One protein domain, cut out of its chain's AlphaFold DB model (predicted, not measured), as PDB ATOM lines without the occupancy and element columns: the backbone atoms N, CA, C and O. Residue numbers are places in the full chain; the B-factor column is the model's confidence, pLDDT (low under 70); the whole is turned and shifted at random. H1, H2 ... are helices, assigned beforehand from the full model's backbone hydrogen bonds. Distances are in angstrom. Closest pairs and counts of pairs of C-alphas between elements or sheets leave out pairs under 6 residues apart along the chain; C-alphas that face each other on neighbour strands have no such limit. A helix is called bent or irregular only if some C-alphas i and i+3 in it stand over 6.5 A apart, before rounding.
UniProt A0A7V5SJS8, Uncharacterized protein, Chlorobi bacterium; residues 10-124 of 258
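AT A GLANCE: This is residues 10 to 124 of the 258 residues of an uncharacterized protein of Chlorobi bacterium (UniProt A0A7V5SJS8). The longest helix, H3, bends by its residues 68 to 71: one arm, H3b, folds back with H4 into a long helical hairpin, and the other arm, H3a, joins H1 and H2 in a small three-helix head at one end. The hairpin makes most of the length, and the centres of H1, H2 and H3a form a triangle. The printed part has 115 residues with four named helices, in the order H1, H2, H3, H4, and no named strand; the class is all helix. The whole is loose, with a radius of gyration of the C-alphas of 19.1 A, and spans 65 by 27 by 20 A.

IN THESE COORDINATES: H3, residues 53 to 93, was assigned as one helix by its hydrogen bonds but is bent: C-alphas 68 and 71 are 7.5 A apart. Its arm H3a, residues 53 to 68, is 21.0 A long and has a kink of 27 degrees near residue 60. Its arm H3b, residues 71 to 93, is 32.8 A long and begins with C-alpha 71 at (224.485, 199.478, 221.209). H4, residues 100 to 122, is 33.1 A long and ends with C-alpha 122 at (218.952, 197.981, 235.190). H2, residues 28 to 41, is 20.2 A long. H1, residues 10 to 24, is 21.9 A long and begins with C-alpha 10 at (207.785, 214.304, 232.093); it is irregular, but only just, with C-alphas 18 and 21 6.8 A apart.

HOW THE PARTS SIT: The hub is H3, which taken whole touches three other helices. H3a and H3b are about perpendicular, at 76 degrees. H3b and H4 touch as a helical hairpin, opposite ways at a shallow tilt of 25 degrees; their closest C-alphas, Val 77 and Leu 113, are 5.6 A apart. H3a, with residues 61 to 66 alone, touches residues 120 to 121 of H4 at 80 degrees, about perpendicular; the closest C-alphas, His 66 and Thr 120, are 6.2 A apart. H2 and H3a touch as a helical hairpin, opposite ways at a shallow tilt of 34 degrees, only just short of steep; the closest C-alphas, Val 40 and Gly 56, are 4.4 A apart. H1 and H2 form another helical hairpin, at a shallow tilt of 25 degrees, with the closest C-alphas, Leu 23 and Ala 31, 5.0 A apart. H3a, with residues 59 to 64 alone, touches H1 at a steep tilt of 56 degrees; the closest C-alphas, Arg 17 and Glu 63, are 7.4 A apart. The helix packing is part aligned, part crossed: three of these five touching pairs are at a shallow tilt. H1 and H2 are apart from H3b and H4. Every O i to N i+4 pair is within hydrogen-bond range in H2, H3b and H4, against 9 of 11 in H1 and 10 of 12 in H3a.

THE WHOLE: The two C-alphas farthest apart, Gly 47 and His 95, are 64.6 A apart. The printed part has no cut; the link from H2 to H3 is long, with 11 residues. Residues 25 to 30, of which 28 to 30 belong to H2, and residues 92 to 97 stand free. Mean pLDDT of the printed part is 74.6, and 49 residues are under 70, among them residues 10 to 29 and 39 to 56.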
ATOM      1  N   GLU A  10     207.507 214.480 233.533       52.44
ATOM      2  CA  GLU A  10     207.785 214.304 232.093       52.44
ATOM      3  C   GLU A  10     208.421 215.542 231.431       52.44
ATOM      4  O   GLU A  10     209.135 215.440 230.429       52.44
ATOM      5  N   ARG A  11     208.223 216.738 232.008       55.66
ATOM      6  CA  ARG A  11     208.848 217.985 231.520       55.66
ATOM      7  C   ARG A  11     210.385 217.938 231.456       55.66
ATOM      8  O   ARG A  11     210.923 218.373 230.432       55.66
ATOM      9  N   PRO A  12     211.116 217.441 232.477       56.56
ATOM     10  CA  PRO A  12     212.573 217.358 232.397       56.56
ATOM     11  C   PRO A  12     213.037 216.368 231.317       56.56
ATOM     12  O   PRO A  12     213.901 216.721 230.512       56.56
ATOM     13  N   GLN A  13     212.408 215.193 231.204       58.12
ATOM     14  CA  GLN A  13     212.748 214.169 230.202       58.12
ATOM     15  C   GLN A  13     212.614 214.695 228.766       58.12
ATOM     16  O   GLN A  13     213.537 214.574 227.956       58.12
ATOM     17  N   HIS A  14     211.501 215.368 228.465       58.91
ATOM     18  CA  HIS A  14     211.239 215.889 227.125       58.91
ATOM     19  C   HIS A  14     212.212 217.015 226.725       58.91
ATOM     20  O   HIS A  14     212.590 217.133 225.556       58.91
ATOM     21  N   SER A  15     212.660 217.823 227.693       60.59
ATOM     22  CA  SER A  15     213.634 218.899 227.461       60.59
ATOM     23  C   SER A  15     215.055 218.377 227.204       60.59
ATOM     24  O   SER A  15     215.742 218.853 226.295       60.59
ATOM     25  N   ILE A  16     215.475 217.335 227.930       62.53
ATOM     26  CA  ILE A  16     216.788 216.693 227.761       62.53
ATOM     27  C   ILE A  16     216.865 215.991 226.400       62.53
ATOM     28  O   ILE A  16     217.856 216.139 225.681       62.53
ATOM     29  N   ARG A  17     215.780 215.317 225.997       61.50
ATOM     30  CA  ARG A  17     215.643 214.642 224.699       61.50
ATOM     31  C   ARG A  17     215.816 215.584 223.502       61.50
ATOM     32  O   ARG A  17     216.356 215.171 222.479       61.50
ATOM     33  N   GLN A  18     215.396 216.845 223.618       65.06
ATOM     34  CA  GLN A  18     215.546 217.840 222.548       65.06
ATOM     35  C   GLN A  18     216.947 218.465 222.499       65.06
ATOM     36  O   GLN A  18     217.475 218.685 221.410       65.06
ATOM     37  N   ARG A  19     217.589 218.712 223.651       63.88
ATOM     38  CA  ARG A  19     218.908 219.373 223.704       63.88
ATOM     39  C   ARG A  19     220.104 218.444 223.527       63.88
ATOM     40  O   ARG A  19     221.163 218.898 223.091       63.88
ATOM     41  N   PHE A  20     219.981 217.159 223.852       63.97
ATOM     42  CA  PHE A  20     221.096 216.220 223.720       63.97
ATOM     43  C   PHE A  20     221.711 216.147 222.302       63.97
ATOM     44  O   PHE A  20     222.940 216.235 222.201       63.97
ATOM     45  N   PRO A  21     220.937 216.087 221.196       60.53
ATOM     46  CA  PRO A  21     221.516 216.098 219.847       60.53
ATOM     47  C   PRO A  21     222.240 217.413 219.498       60.53
ATOM     48  O   PRO A  21     223.220 217.394 218.750       60.53
ATOM     49  N   GLU A  22     221.823 218.552 220.061       61.69
ATOM     50  CA  GLU A  22     222.515 219.839 219.886       61.69
ATOM     51  C   GLU A  22     223.846 219.878 220.647       61.69
ATOM     52  O   GLU A  22     224.859 220.357 220.128       61.69
ATOM     53  N   LEU A  23     223.872 219.318 221.860       58.91
ATOM     54  CA  LEU A  23     225.086 219.190 222.669       58.91
ATOM     55  C   LEU A  23     226.085 218.218 222.032       58.91
ATOM     56  O   LEU A  23     227.287 218.492 222.025       58.91
ATOM     57  N   GLN A  24     225.607 217.131 221.419       62.00
ATOM     58  CA  GLN A  24     226.449 216.135 220.754       62.00
ATOM     59  C   GLN A  24     227.271 216.732 219.596       62.00
ATOM     60  O   GLN A  24     228.418 216.323 219.396       62.00
ATOM     61  N   ARG A  25     226.757 217.764 218.903       60.00
ATOM     62  CA  ARG A  25     227.494 218.499 217.851       60.00
ATOM     63  C   ARG A  25     228.702 219.284 218.376       60.00
ATOM     64  O   ARG A  25     229.624 219.543 217.611       60.00
ATOM     65  N   ARG A  26     228.731 219.648 219.665       58.69
ATOM     66  CA  ARG A  26     229.852 220.375 220.301       58.69
ATOM     67  C   ARG A  26     230.949 219.450 220.858       58.69
ATOM     68  O   ARG A  26     231.996 219.939 221.283       58.69
ATOM     69  N   GLY A  27     230.739 218.128 220.828       57.03
ATOM     70  CA  GLY A  27     231.722 217.094 221.177       57.03
ATOM     71  C   GLY A  27     231.165 216.014 222.114       57.03
ATOM     72  O   GLY A  27     230.660 216.333 223.188       57.03
ATOM     73  N   ARG A  28     231.318 214.729 221.742       64.81
ATOM     74  CA  ARG A  28     230.687 213.553 222.400       64.81
ATOM     75  C   ARG A  28     230.880 213.492 223.922       64.81
ATOM     76  O   ARG A  28     229.910 213.322 224.649       64.81
ATOM     77  N   TRP A  29     232.108 213.673 224.408       65.94
ATOM     78  CA  TRP A  29     232.424 213.554 225.840       65.94
ATOM     79  C   TRP A  29     231.982 214.763 226.666       65.94
ATOM     80  O   TRP A  29     231.446 214.614 227.762       65.94
ATOM     81  N   ARG A  30     232.160 215.973 226.120       70.38
ATOM     82  CA  ARG A  30     231.711 217.208 226.774       70.38
ATOM     83  C   ARG A  30     230.188 217.253 226.854       70.38
ATOM     84  O   ARG A  30     229.669 217.628 227.894       70.38
ATOM     85  N   ALA A  31     229.502 216.785 225.810       68.38
ATOM     86  CA  ALA A  31     228.050 216.667 225.764       68.38
ATOM     87  C   ALA A  31     227.500 215.763 226.875       68.38
ATOM     88  O   ALA A  31     226.559 216.152 227.563       68.38
ATOM     89  N   LEU A  32     228.116 214.593 227.090       71.19
ATOM     90  CA  LEU A  32     227.742 213.662 228.158       71.19
ATOM     91  C   LEU A  32     227.883 214.295 229.543       71.19
ATOM     92  O   LEU A  32     226.947 214.227 230.336       71.19
ATOM     93  N   TRP A  33     229.012 214.961 229.797       74.06
ATOM     94  CA  TRP A  33     229.258 215.653 231.062       74.06
ATOM     95  C   TRP A  33     228.270 216.797 231.294       74.06
ATOM     96  O   TRP A  33     227.708 216.926 232.379       74.06
ATOM     97  N   THR A  34     228.010 217.610 230.265       69.88
ATOM     98  CA  THR A  34     227.041 218.707 230.361       69.88
ATOM     99  C   THR A  34     225.619 218.200 230.550       69.88
ATOM    100  O   THR A  34     224.889 218.784 231.335       69.88
ATOM    101  N   ALA A  35     225.238 217.103 229.889       68.12
ATOM    102  CA  ALA A  35     223.922 216.496 230.047       68.12
ATOM    103  C   ALA A  35     223.750 215.915 231.455       68.12
ATOM    104  O   ALA A  35     222.731 216.153 232.090       68.12
ATOM    105  N   TRP A  36     224.772 215.233 231.977       75.81
ATOM    106  CA  TRP A  36     224.773 214.724 233.347       75.81
ATOM    107  C   TRP A  36     224.626 215.854 234.371       75.81
ATOM    108  O   TRP A  36     223.776 215.795 235.258       75.81
ATOM    109  N   TRP A  37     225.405 216.924 234.206       73.31
ATOM    110  CA  TRP A  37     225.348 218.088 235.084       73.31
ATOM    111  C   TRP A  37     223.990 218.802 235.021       73.31
ATOM    112  O   TRP A  37     223.468 219.205 236.060       73.31
ATOM    113  N   LEU A  38     223.385 218.891 233.828       70.75
ATOM    114  CA  LEU A  38     222.045 219.449 233.627       70.75
ATOM    115  C   LEU A  38     220.970 218.613 234.347       70.75
ATOM    116  O   LEU A  38     220.111 219.177 235.018       70.75
ATOM    117  N   CYS A  39     221.054 217.278 234.280       67.44
ATOM    118  CA  CYS A  39     220.125 216.375 234.973       67.44
ATOM    119  C   CYS A  39     220.241 216.457 236.504       67.44
ATOM    120  O   CYS A  39     219.245 216.335 237.215       67.44
ATOM    121  N   VAL A  40     221.459 216.643 237.023       68.38
ATOM    122  CA  VAL A  40     221.733 216.674 238.469       68.38
ATOM    123  C   VAL A  40     221.368 218.020 239.095       68.38
ATOM    124  O   VAL A  40     220.777 218.050 240.177       68.38
ATOM    125  N   ARG A  41     221.730 219.132 238.446       66.31
ATOM    126  CA  ARG A  41     221.594 220.483 239.016       66.31
ATOM    127  C   ARG A  41     220.305 221.196 238.596       66.31
ATOM    128  O   ARG A  41     219.866 222.086 239.318       66.31
ATOM    129  N   GLY A  42     219.670 220.755 237.509       61.66
ATOM    130  CA  GLY A  42     218.531 221.439 236.895       61.66
ATOM    131  C   GLY A  42     218.971 222.605 236.006       61.66
ATOM    132  O   GLY A  42     220.100 223.090 236.108       61.66
ATOM    133  N   ASP A  43     218.084 223.039 235.109       62.88
ATOM    134  CA  ASP A  43     218.308 224.206 234.249       62.88
ATOM    135  C   ASP A  43     217.573 225.426 234.828       62.88
ATOM    136  O   ASP A  43     216.341 225.530 234.758       62.88
ATOM    137  N   GLU A  44     218.339 226.361 235.399       55.41
ATOM    138  CA  GLU A  44     217.818 227.621 235.945       55.41
ATOM    139  C   GLU A  44     217.140 228.478 234.862       55.41
ATOM    140  O   GLU A  44     216.190 229.199 235.162       55.41
ATOM    141  N   ALA A  45     217.544 228.349 233.589       54.50
ATOM    142  CA  ALA A  45     216.964 229.111 232.484       54.50
ATOM    143  C   ALA A  45     215.519 228.692 232.145       54.50
ATOM    144  O   ALA A  45     214.803 229.440 231.479       54.50
ATOM    145  N   GLN A  46     215.081 227.512 232.596       54.41
ATOM    146  CA  GLN A  46     213.744 226.960 232.344       54.41
ATOM    147  C   GLN A  46     212.915 226.760 233.622       54.41
ATOM    148  O   GLN A  46     211.806 226.227 233.553       54.41
ATOM    149  N   GLY A  47     213.427 227.185 234.783       48.31
ATOM    150  CA  GLY A  47     212.751 227.023 236.073       48.31
ATOM    151  C   GLY A  47     212.620 225.564 236.526       48.31
ATOM    152  O   GLY A  47     211.754 225.256 237.345       48.31
ATOM    153  N   GLN A  48     213.444 224.654 235.993       59.97
ATOM    154  CA  GLN A  48     213.444 223.250 236.400       59.97
ATOM    155  C   GLN A  48     214.312 223.071 237.647       59.97
ATOM    156  O   GLN A  48     215.528 223.250 237.608       59.97
ATOM    157  N   GLN A  49     213.683 222.692 238.759       55.59
ATOM    158  CA  GLN A  49     214.404 222.305 239.969       55.59
ATOM    159  C   GLN A  49     215.146 220.985 239.722       55.59
ATOM    160  O   GLN A  49     214.566 220.027 239.210       55.59
ATOM    161  N   GLY A  50     216.433 220.940 240.076       59.41
ATOM    162  CA  GLY A  50     217.247 219.735 239.941       59.41
ATOM    163  C   GLY A  50     216.638 218.551 240.695       59.41
ATOM    164  O   GLY A  50     216.246 218.669 241.855       59.41
ATOM    165  N   LEU A  51     216.590 217.390 240.040       61.78
ATOM    166  CA  LEU A  51     216.029 216.150 240.596       61.78
ATOM    167  C   LEU A  51     216.907 215.552 241.721       61.78
ATOM    168  O   LEU A  51     216.489 214.617 242.404       61.78
ATOM    169  N   GLY A  52     218.103 216.110 241.946       65.25
ATOM    170  CA  GLY A  52     219.110 215.633 242.893       65.25
ATOM    171  C   GLY A  52     220.077 214.631 242.257       65.25
ATOM    172  O   GLY A  52     219.808 214.089 241.189       65.25
ATOM    173  N   LEU A  53     221.209 214.366 242.921       68.81
ATOM    174  CA  LEU A  53     222.297 213.523 242.391       68.81
ATOM    175  C   LEU A  53     221.810 212.149 241.917       68.81
ATOM    176  O   LEU A  53     222.033 211.805 240.766       68.81
ATOM    177  N   TRP A  54     221.095 211.411 242.769       64.88
ATOM    178  CA  TRP A  54     220.677 210.032 242.490       64.88
ATOM    179  C   TRP A  54     219.589 209.915 241.419       64.88
ATOM    180  O   TRP A  54     219.668 209.064 240.535       64.88
ATOM    181  N   ARG A  55     218.569 210.781 241.473       67.38
ATOM    182  CA  ARG A  55     217.476 210.767 240.489       67.38
ATOM    183  C   ARG A  55     217.924 211.360 239.153       67.38
ATOM    184  O   ARG A  55     217.544 210.842 238.114       67.38
ATOM    185  N   GLY A  56     218.787 212.377 239.170       68.75
ATOM    186  CA  GLY A  56     219.395 212.953 237.969       68.75
ATOM    187  C   GLY A  56     220.363 211.995 237.272       68.75
ATOM    188  O   GLY A  56     220.333 211.898 236.048       68.75
ATOM    189  N   THR A  57     221.178 211.237 238.021       70.81
ATOM    190  CA  THR A  57     222.028 210.180 237.441       70.81
ATOM    191  C   THR A  57     221.205 209.051 236.843       70.81
ATOM    192  O   THR A  57     221.552 208.587 235.766       70.81
ATOM    193  N   ALA A  58     220.122 208.634 237.510       68.88
ATOM    194  CA  ALA A  58     219.232 207.589 237.007       68.88
ATOM    195  C   ALA A  58     218.572 208.018 235.689       68.88
ATOM    196  O   ALA A  58     218.674 207.306 234.698       68.88
ATOM    197  N   LEU A  59     218.016 209.232 235.653       69.19
ATOM    198  CA  LEU A  59     217.376 209.800 234.464       69.19
ATOM    199  C   LEU A  59     218.367 210.016 233.308       69.19
ATOM    200  O   LEU A  59     218.033 209.838 232.141       69.19
ATOM    201  N   TRP A  60     219.611 210.387 233.622       74.38
ATOM    202  CA  TRP A  60     220.683 210.473 232.633       74.38
ATOM    203  C   TRP A  60     221.089 209.094 232.099       74.38
ATOM    204  O   TRP A  60     221.301 208.939 230.897       74.38
ATOM    205  N   LEU A  61     221.185 208.082 232.965       72.06
ATOM    206  CA  LEU A  61     221.514 206.724 232.538       72.06
ATOM    207  C   LEU A  61     220.415 206.149 231.629       72.06
ATOM    208  O   LEU A  61     220.722 205.558 230.597       72.06
ATOM    209  N   GLU A  62     219.155 206.397 231.981       72.06
ATOM    210  CA  GLU A  62     217.967 205.953 231.253       72.06
ATOM    211  C   GLU A  62     217.815 206.650 229.887       72.06
ATOM    212  O   GLU A  62     217.725 205.993 228.854       72.06
ATOM    213  N   GLU A  63     217.852 207.985 229.829       67.12
ATOM    214  CA  GLU A  63     217.548 208.690 228.573       67.12
ATOM    215  C   GLU A  63     218.785 208.884 227.683       67.12
ATOM    216  O   GLU A  63     218.684 208.885 226.456       67.12
ATOM    217  N   VAL A  64     219.974 209.062 228.270       69.44
ATOM    218  CA  VAL A  64     221.194 209.393 227.515       69.44
ATOM    219  C   VAL A  64     222.047 208.157 227.256       69.44
ATOM    220  O   VAL A  64     222.418 207.895 226.109       69.44
ATOM    221  N   VAL A  65     222.380 207.395 228.299       71.62
ATOM    222  CA  VAL A  65     223.296 206.252 228.158       71.62
ATOM    223  C   VAL A  65     222.604 205.087 227.469       71.62
ATOM    224  O   VAL A  65     223.111 204.601 226.458       71.62
ATOM    225  N   HIS A  66     221.432 204.676 227.948       72.56
ATOM    226  CA  HIS A  66     220.708 203.570 227.337       72.56
ATOM    227  C   HIS A  66     220.312 203.907 225.890       72.56
ATOM    228  O   HIS A  66     220.615 203.166 224.962       72.56
ATOM    229  N   ARG A  67     219.744 205.082 225.619       70.06
ATOM    230  CA  ARG A  67     219.252 205.370 224.265       70.06
ATOM    231  C   ARG A  67     220.336 205.555 223.199       70.06
ATOM    232  O   ARG A  67     220.153 205.115 222.067       70.06
ATOM    233  N   TYR A  68     221.446 206.216 223.529       67.88
ATOM    234  CA  TYR A  68     222.474 206.566 222.536       67.88
ATOM    235  C   TYR A  68     223.711 205.667 222.580       67.88
ATOM    236  O   TYR A  68     224.431 205.571 221.582       67.88
ATOM    237  N   TYR A  69     223.977 205.018 223.714       73.88
ATOM    238  CA  TYR A  69     225.208 204.260 223.936       73.88
ATOM    239  C   TYR A  69     224.972 202.778 224.239       73.88
ATOM    240  O   TYR A  69     225.951 202.040 224.226       73.88
ATOM    241  N   PHE A  70     223.732 202.292 224.397       77.38
ATOM    242  CA  PHE A  70     223.467 200.865 224.654       77.38
ATOM    243  C   PHE A  70     224.060 199.942 223.587       77.38
ATOM    244  O   PHE A  70     224.771 198.999 223.919       77.38
ATOM    245  N   SER A  71     223.875 200.255 222.300       79.25
ATOM    246  CA  SER A  71     224.485 199.478 221.209       79.25
ATOM    247  C   SER A  71     226.020 199.470 221.282       79.25
ATOM    248  O   SER A  71     226.644 198.441 221.038       79.25
ATOM    249  N   GLN A  72     226.633 200.590 221.677       83.50
ATOM    250  CA  GLN A  72     228.089 200.704 221.805       83.50
ATOM    251  C   GLN A  72     228.612 199.936 223.025       83.50
ATOM    252  O   GLN A  72     229.639 199.272 222.922       83.50
ATOM    253  N   VAL A  73     227.904 199.994 224.159       83.88
ATOM    254  CA  VAL A  73     228.221 199.224 225.372       83.88
ATOM    255  C   VAL A  73     228.111 197.730 225.084       83.88
ATOM    256  O   VAL A  73     229.035 196.984 225.389       83.88
ATOM    257  N   ASN A  74     227.037 197.300 224.421       84.88
ATOM    258  CA  ASN A  74     226.834 195.900 224.066       84.88
ATOM    259  C   ASN A  74     227.917 195.397 223.091       84.88
ATOM    260  O   ASN A  74     228.520 194.349 223.308       84.88
ATOM    261  N   ALA A  75     228.250 196.187 222.062       86.56
ATOM    262  CA  ALA A  75     229.345 195.870 221.143       86.56
ATOM    263  C   ALA A  75     230.706 195.769 221.855       86.56
ATOM    264  O   ALA A  75     231.499 194.889 221.531       86.56
ATOM    265  N   LEU A  76     230.972 196.636 222.840       89.00
ATOM    266  CA  LEU A  76     232.206 196.610 223.626       89.00
ATOM    267  C   LEU A  76     232.316 195.339 224.480       89.00
ATOM    268  O   LEU A  76     233.394 194.758 224.555       89.00
ATOM    269  N   VAL A  77     231.209 194.893 225.079       91.56
ATOM    270  CA  VAL A  77     231.151 193.657 225.875       91.56
ATOM    271  C   VAL A  77     231.383 192.435 224.992       91.56
ATOM    272  O   VAL A  77     232.252 191.625 225.290       91.56
ATOM    273  N   TYR A  78     230.681 192.320 223.860       92.44
ATOM    274  CA  TYR A  78     230.904 191.198 222.939       92.44
ATOM    275  C   TYR A  78     232.320 191.184 222.365       92.44
ATOM    276  O   TYR A  78     232.906 190.118 222.177       92.44
ATOM    277  N   PHE A  79     232.890 192.361 222.107       92.19
ATOM    278  CA  PHE A  79     234.284 192.479 221.708       92.19
ATOM    279  C   PHE A  79     235.235 192.004 222.817       92.19
ATOM    280  O   PHE A  79     236.170 191.260 222.526       92.19
ATOM    281  N   GLY A  80     234.979 192.370 224.076       90.44
ATOM    282  CA  GLY A  80     235.722 191.875 225.238       90.44
ATOM    283  C   GLY A  80     235.693 190.347 225.342       90.44
ATOM    284  O   GLY A  80     236.751 189.711 225.381       90.44
ATOM    285  N   ALA A  81     234.504 189.749 225.229       92.44
ATOM    286  CA  ALA A  81     234.324 188.301 225.224       92.44
ATOM    287  C   ALA A  81     235.097 187.624 224.078       92.44
ATOM    288  O   ALA A  81     235.776 186.616 224.290       92.44
ATOM    289  N   ALA A  82     235.056 188.194 222.869       94.00
ATOM    290  CA  ALA A  82     235.815 187.690 221.727       94.00
ATOM    291  C   ALA A  82     237.333 187.763 221.970       94.00
ATOM    292  O   ALA A  82     238.048 186.796 221.707       94.00
ATOM    293  N   VAL A  83     237.829 188.875 222.523       90.62
ATOM    294  CA  VAL A  83     239.244 189.032 222.889       90.62
ATOM    295  C   VAL A  83     239.652 188.007 223.945       90.62
ATOM    296  O   VAL A  83     240.712 187.396 223.810       90.62
ATOM    297  N   LEU A  84     238.818 187.757 224.958       91.50
ATOM    298  CA  LEU A  84     239.079 186.725 225.959       91.50
ATOM    299  C   LEU A  84     239.100 185.318 225.366       91.50
ATOM    300  O   LEU A  84     239.978 184.535 225.728       91.50
ATOM    301  N   LEU A  85     238.190 184.995 224.446       91.00
ATOM    302  CA  LEU A  85     238.200 183.713 223.740       91.00
ATOM    303  C   LEU A  85     239.483 183.537 222.924       91.00
ATOM    304  O   LEU A  85     240.087 182.465 222.963       91.00
ATOM    305  N   VAL A  86     239.941 184.589 222.242       90.88
ATOM    306  CA  VAL A  86     241.218 184.576 221.514       90.88
ATOM    307  C   VAL A  86     242.395 184.420 222.476       90.88
ATOM    308  O   VAL A  86     243.273 183.601 222.218       90.88
ATOM    309  N   LEU A  87     242.416 185.135 223.604       88.19
ATOM    310  CA  LEU A  87     243.474 185.014 224.613       88.19
ATOM    311  C   LEU A  87     243.526 183.610 225.226       88.19
ATOM    312  O   LEU A  87     244.603 183.027 225.364       88.19
ATOM    313  N   LEU A  88     242.365 183.056 225.579       86.94
ATOM    314  CA  LEU A  88     242.246 181.725 226.163       86.94
ATOM    315  C   LEU A  88     242.613 180.642 225.141       86.94
ATOM    316  O   LEU A  88     243.351 179.711 225.470       86.94
ATOM    317  N   GLY A  89     242.166 180.800 223.894       86.44
ATOM    318  CA  GLY A  89     242.541 179.945 222.772       86.44
ATOM    319  C   GLY A  89     244.044 179.989 222.506       86.44
ATOM    320  O   GLY A  89     244.695 178.949 222.447       86.44
ATOM    321  N   MET A  90     244.639 181.179 222.444       86.69
ATOM    322  CA  MET A  90     246.074 181.336 222.218       86.69
ATOM    323  C   MET A  90     246.898 180.734 223.360       86.69
ATOM    324  O   MET A  90     247.870 180.030 223.095       86.69
ATOM    325  N   ARG A  91     246.476 180.904 224.622       83.62
ATOM    326  CA  ARG A  91     247.101 180.228 225.773       83.62
ATOM    327  C   ARG A  91     247.026 178.703 225.654       83.62
ATOM    328  O   ARG A  91     247.973 178.021 226.040       83.62
ATOM    329  N   ARG A  92     245.911 178.170 225.139       83.31
ATOM    330  CA  ARG A  92     245.705 176.727 224.962       83.31
ATOM    331  C   ARG A  92     246.631 176.129 223.901       83.31
ATOM    332  O   ARG A  92     247.082 175.004 224.094       83.31
ATOM    333  N   PHE A  93     246.913 176.851 222.816       81.81
ATOM    334  CA  PHE A  93     247.728 176.344 221.702       81.81
ATOM    335  C   PHE A  93     249.224 176.675 221.814       81.81
ATOM    336  O   PHE A  93     250.052 175.844 221.451       81.81
ATOM    337  N   LEU A  94     249.597 177.850 222.329       77.50
ATOM    338  CA  LEU A  94     250.992 178.308 222.416       77.50
ATOM    339  C   LEU A  94     251.550 178.149 223.839       77.50
ATOM    340  O   LEU A  94     252.046 179.119 224.409       77.50
ATOM    341  N   HIS A  95     251.445 176.946 224.423       60.16
ATOM    342  CA  HIS A  95     251.886 176.643 225.793       60.16
ATOM    343  C   HIS A  95     253.081 177.511 226.247       60.16
ATOM    344  O   HIS A  95     254.204 177.343 225.774       60.16
ATOM    345  N   ASN A  96     252.806 178.409 227.203       65.25
ATOM    346  CA  ASN A  96     253.772 179.208 227.963       65.25
ATOM    347  C   ASN A  96     254.339 180.506 227.337       65.25
ATOM    348  O   ASN A  96     255.296 181.052 227.879       65.25
ATOM    349  N   THR A  97     253.767 181.051 226.255       72.94
ATOM    350  CA  THR A  97     254.222 182.356 225.706       72.94
ATOM    351  C   THR A  97     253.492 183.578 226.271       72.94
ATOM    352  O   THR A  97     254.023 184.687 226.219       72.94
ATOM    353  N   LEU A  98     252.285 183.402 226.821       75.88
ATOM    354  CA  LEU A  98     251.478 184.499 227.354       75.88
ATOM    355  C   LEU A  98     251.668 184.674 228.864       75.88
ATOM    356  O   LEU A  98     251.483 183.709 229.611       75.88
ATOM    357  N   PRO A  99     251.960 185.895 229.338       84.12
ATOM    358  CA  PRO A  99     252.135 186.140 230.757       84.12
ATOM    359  C   PRO A  99     250.790 186.144 231.501       84.12
ATOM    360  O   PRO A  99     249.784 186.660 231.014       84.12
ATOM    361  N   GLU A 100     250.782 185.606 232.722       84.31
ATOM    362  CA  GLU A 100     249.565 185.428 233.532       84.31
ATOM    363  C   GLU A 100     248.849 186.745 233.859       84.31
ATOM    364  O   GLU A 100     247.618 186.790 233.870       84.31
ATOM    365  N   TRP A 101     249.596 187.839 234.049       88.00
ATOM    366  CA  TRP A 101     249.024 189.159 234.333       88.00
ATOM    367  C   TRP A 101     248.126 189.670 233.201       88.00
ATOM    368  O   TRP A 101     247.143 190.355 233.469       88.00
ATOM    369  N   LEU A 102     248.421 189.308 231.946       88.44
ATOM    370  CA  LEU A 102     247.618 189.706 230.790       88.44
ATOM    371  C   LEU A 102     246.271 188.972 230.783       88.44
ATOM    372  O   LEU A 102     245.243 189.570 230.483       88.44
ATOM    373  N   LEU A 103     246.267 187.691 231.164       88.38
ATOM    374  CA  LEU A 103     245.042 186.900 231.279       88.38
ATOM    375  C   LEU A 103     244.165 187.406 232.429       88.38
ATOM    376  O   LEU A 103     242.971 187.621 232.245       88.38
ATOM    377  N   ILE A 104     244.767 187.630 233.599       90.25
ATOM    378  CA  ILE A 104     244.072 188.164 234.776       90.25
ATOM    379  C   ILE A 104     243.523 189.562 234.470       90.25
ATOM    380  O   ILE A 104     242.374 189.853 234.793       90.25
ATOM    381  N   GLY A 105     244.306 190.400 233.783       92.31
ATOM    382  CA  GLY A 105     243.875 191.715 233.316       92.31
ATOM    383  C   GLY A 105     242.707 191.638 232.333       92.31
ATOM    384  O   GLY A 105     241.748 192.389 232.480       92.31
ATOM    385  N   GLY A 106     242.741 190.697 231.384       90.81
ATOM    386  CA  GLY A 106     241.640 190.459 230.449       90.81
ATOM    387  C   GLY A 106     240.352 190.031 231.153       90.81
ATOM    388  O   GLY A 106     239.292 190.580 230.875       90.81
ATOM    389  N   ILE A 107     240.446 189.106 232.113       92.50
ATOM    390  CA  ILE A 107     239.289 188.638 232.895       92.50
ATOM    391  C   ILE A 107     238.726 189.768 233.765       92.50
ATOM    392  O   ILE A 107     237.512 189.945 233.835       92.50
ATOM    393  N   ALA A 108     239.590 190.556 234.408       93.94
ATOM    394  CA  ALA A 108     239.169 191.693 235.223       93.94
ATOM    395  C   ALA A 108     238.491 192.786 234.380       93.94
ATOM    396  O   ALA A 108     237.482 193.353 234.800       93.94
ATOM    397  N   LEU A 109     239.021 193.062 233.184       93.00
ATOM    398  CA  LEU A 109     238.429 194.009 232.243       93.00
ATOM    399  C   LEU A 109     237.066 193.517 231.751       93.00
ATOM    400  O   LEU A 109     236.117 194.296 231.747       93.00
ATOM    401  N   GLU A 110     236.940 192.233 231.416       93.00
ATOM    402  CA  GLU A 110     235.659 191.643 231.021       93.00
ATOM    403  C   GLU A 110     234.619 191.742 232.137       93.00
ATOM    404  O   GLU A 110     233.492 192.170 231.904       93.00
ATOM    405  N   ALA A 111     234.998 191.410 233.373       94.69
ATOM    406  CA  ALA A 111     234.104 191.530 234.519       94.69
ATOM    407  C   ALA A 111     233.606 192.975 234.707       94.69
ATOM    408  O   ALA A 111     232.439 193.191 235.029       94.69
ATOM    409  N   LEU A 112     234.465 193.969 234.460       93.56
ATOM    410  CA  LEU A 112     234.096 195.383 234.506       93.56
ATOM    411  C   LEU A 112     233.146 195.772 233.363       93.56
ATOM    412  O   LEU A 112     232.194 196.517 233.599       93.56
ATOM    413  N   LEU A 113     233.365 195.262 232.148       89.75
ATOM    414  CA  LEU A 113     232.469 195.487 231.008       89.75
ATOM    415  C   LEU A 113     231.091 194.861 231.238       89.75
ATOM    416  O   LEU A 113     230.075 195.516 231.009       89.75
ATOM    417  N   LEU A 114     231.044 193.630 231.748       91.62
ATOM    418  CA  LEU A 114     229.796 192.957 232.105       91.62
ATOM    419  C   LEU A 114     229.058 193.696 233.221       91.62
ATOM    420  O   LEU A 114     227.847 193.883 233.136       91.62
ATOM    421  N   LEU A 115     229.777 194.177 234.237       89.69
ATOM    422  CA  LEU A 115     229.188 195.009 235.281       89.69
ATOM    423  C   LEU A 115     228.597 196.300 234.695       89.69
ATOM    424  O   LEU A 115     227.477 196.670 235.043       89.69
ATOM    425  N   ALA A 116     229.305 196.959 233.774       84.19
ATOM    426  CA  ALA A 116     228.789 198.133 233.078       84.19
ATOM    427  C   ALA A 116     227.521 197.806 232.269       84.19
ATOM    428  O   ALA A 116     226.553 198.562 232.340       84.19
ATOM    429  N   LEU A 117     227.484 196.667 231.569       86.25
ATOM    430  CA  LEU A 117     226.300 196.210 230.836       86.25
ATOM    431  C   LEU A 117     225.106 195.993 231.769       86.25
ATOM    432  O   LEU A 117     224.023 196.509 231.500       86.25
ATOM    433  N   VAL A 118     225.312 195.290 232.885       85.19
ATOM    434  CA  VAL A 118     224.272 195.061 233.900       85.19
ATOM    435  C   VAL A 118     223.734 196.388 234.420       85.19
ATOM    436  O   VAL A 118     222.522 196.579 234.469       85.19
ATOM    437  N   VAL A 119     224.618 197.333 234.746       82.56
ATOM    438  CA  VAL A 119     224.213 198.674 235.179       82.56
ATOM    439  C   VAL A 119     223.392 199.371 234.097       82.56
ATOM    440  O   VAL A 119     222.349 199.920 234.415       82.56
ATOM    441  N   THR A 120     223.772 199.315 232.819       79.50
ATOM    442  CA  THR A 120     222.951 199.925 231.756       79.50
ATOM    443  C   THR A 120     221.599 199.241 231.555       79.50
ATOM    444  O   THR A 120     220.635 199.913 231.202       79.50
ATOM    445  N   LEU A 121     221.509 197.932 231.809       76.94
ATOM    446  CA  LEU A 121     220.279 197.158 231.658       76.94
ATOM    447  C   LEU A 121     219.288 197.413 232.804       76.94
ATOM    448  O   LEU A 121     218.086 197.447 232.576       76.94
ATOM    449  N   LEU A 122     219.784 197.643 234.026       73.38
ATOM    450  CA  LEU A 122     218.952 197.981 235.190       73.38
ATOM    451  C   LEU A 122     218.180 199.297 235.025       73.38
ATOM    452  O   LEU A 122     217.163 199.490 235.685       73.38
ATOM    453  N   PHE A 123     218.662 200.189 234.162       70.69
ATOM    454  CA  PHE A 123     218.020 201.465 233.842       70.69
ATOM    455  C   PHE A 123     217.519 201.498 232.392       70.69
ATOM    456  O   PHE A 123     217.308 202.577 231.839       70.69
ATOM    457  N   ALA A 124     217.353 200.332 231.758       64.94
ATOM    458  CA  ALA A 124     216.635 200.246 230.499       64.94
ATOM    459  C   ALA A 124     215.175 200.677 230.738       64.94
ATOM    460  O   ALA A 124     214.530 200.117 231.631       64.94
TER     461      ALA A 124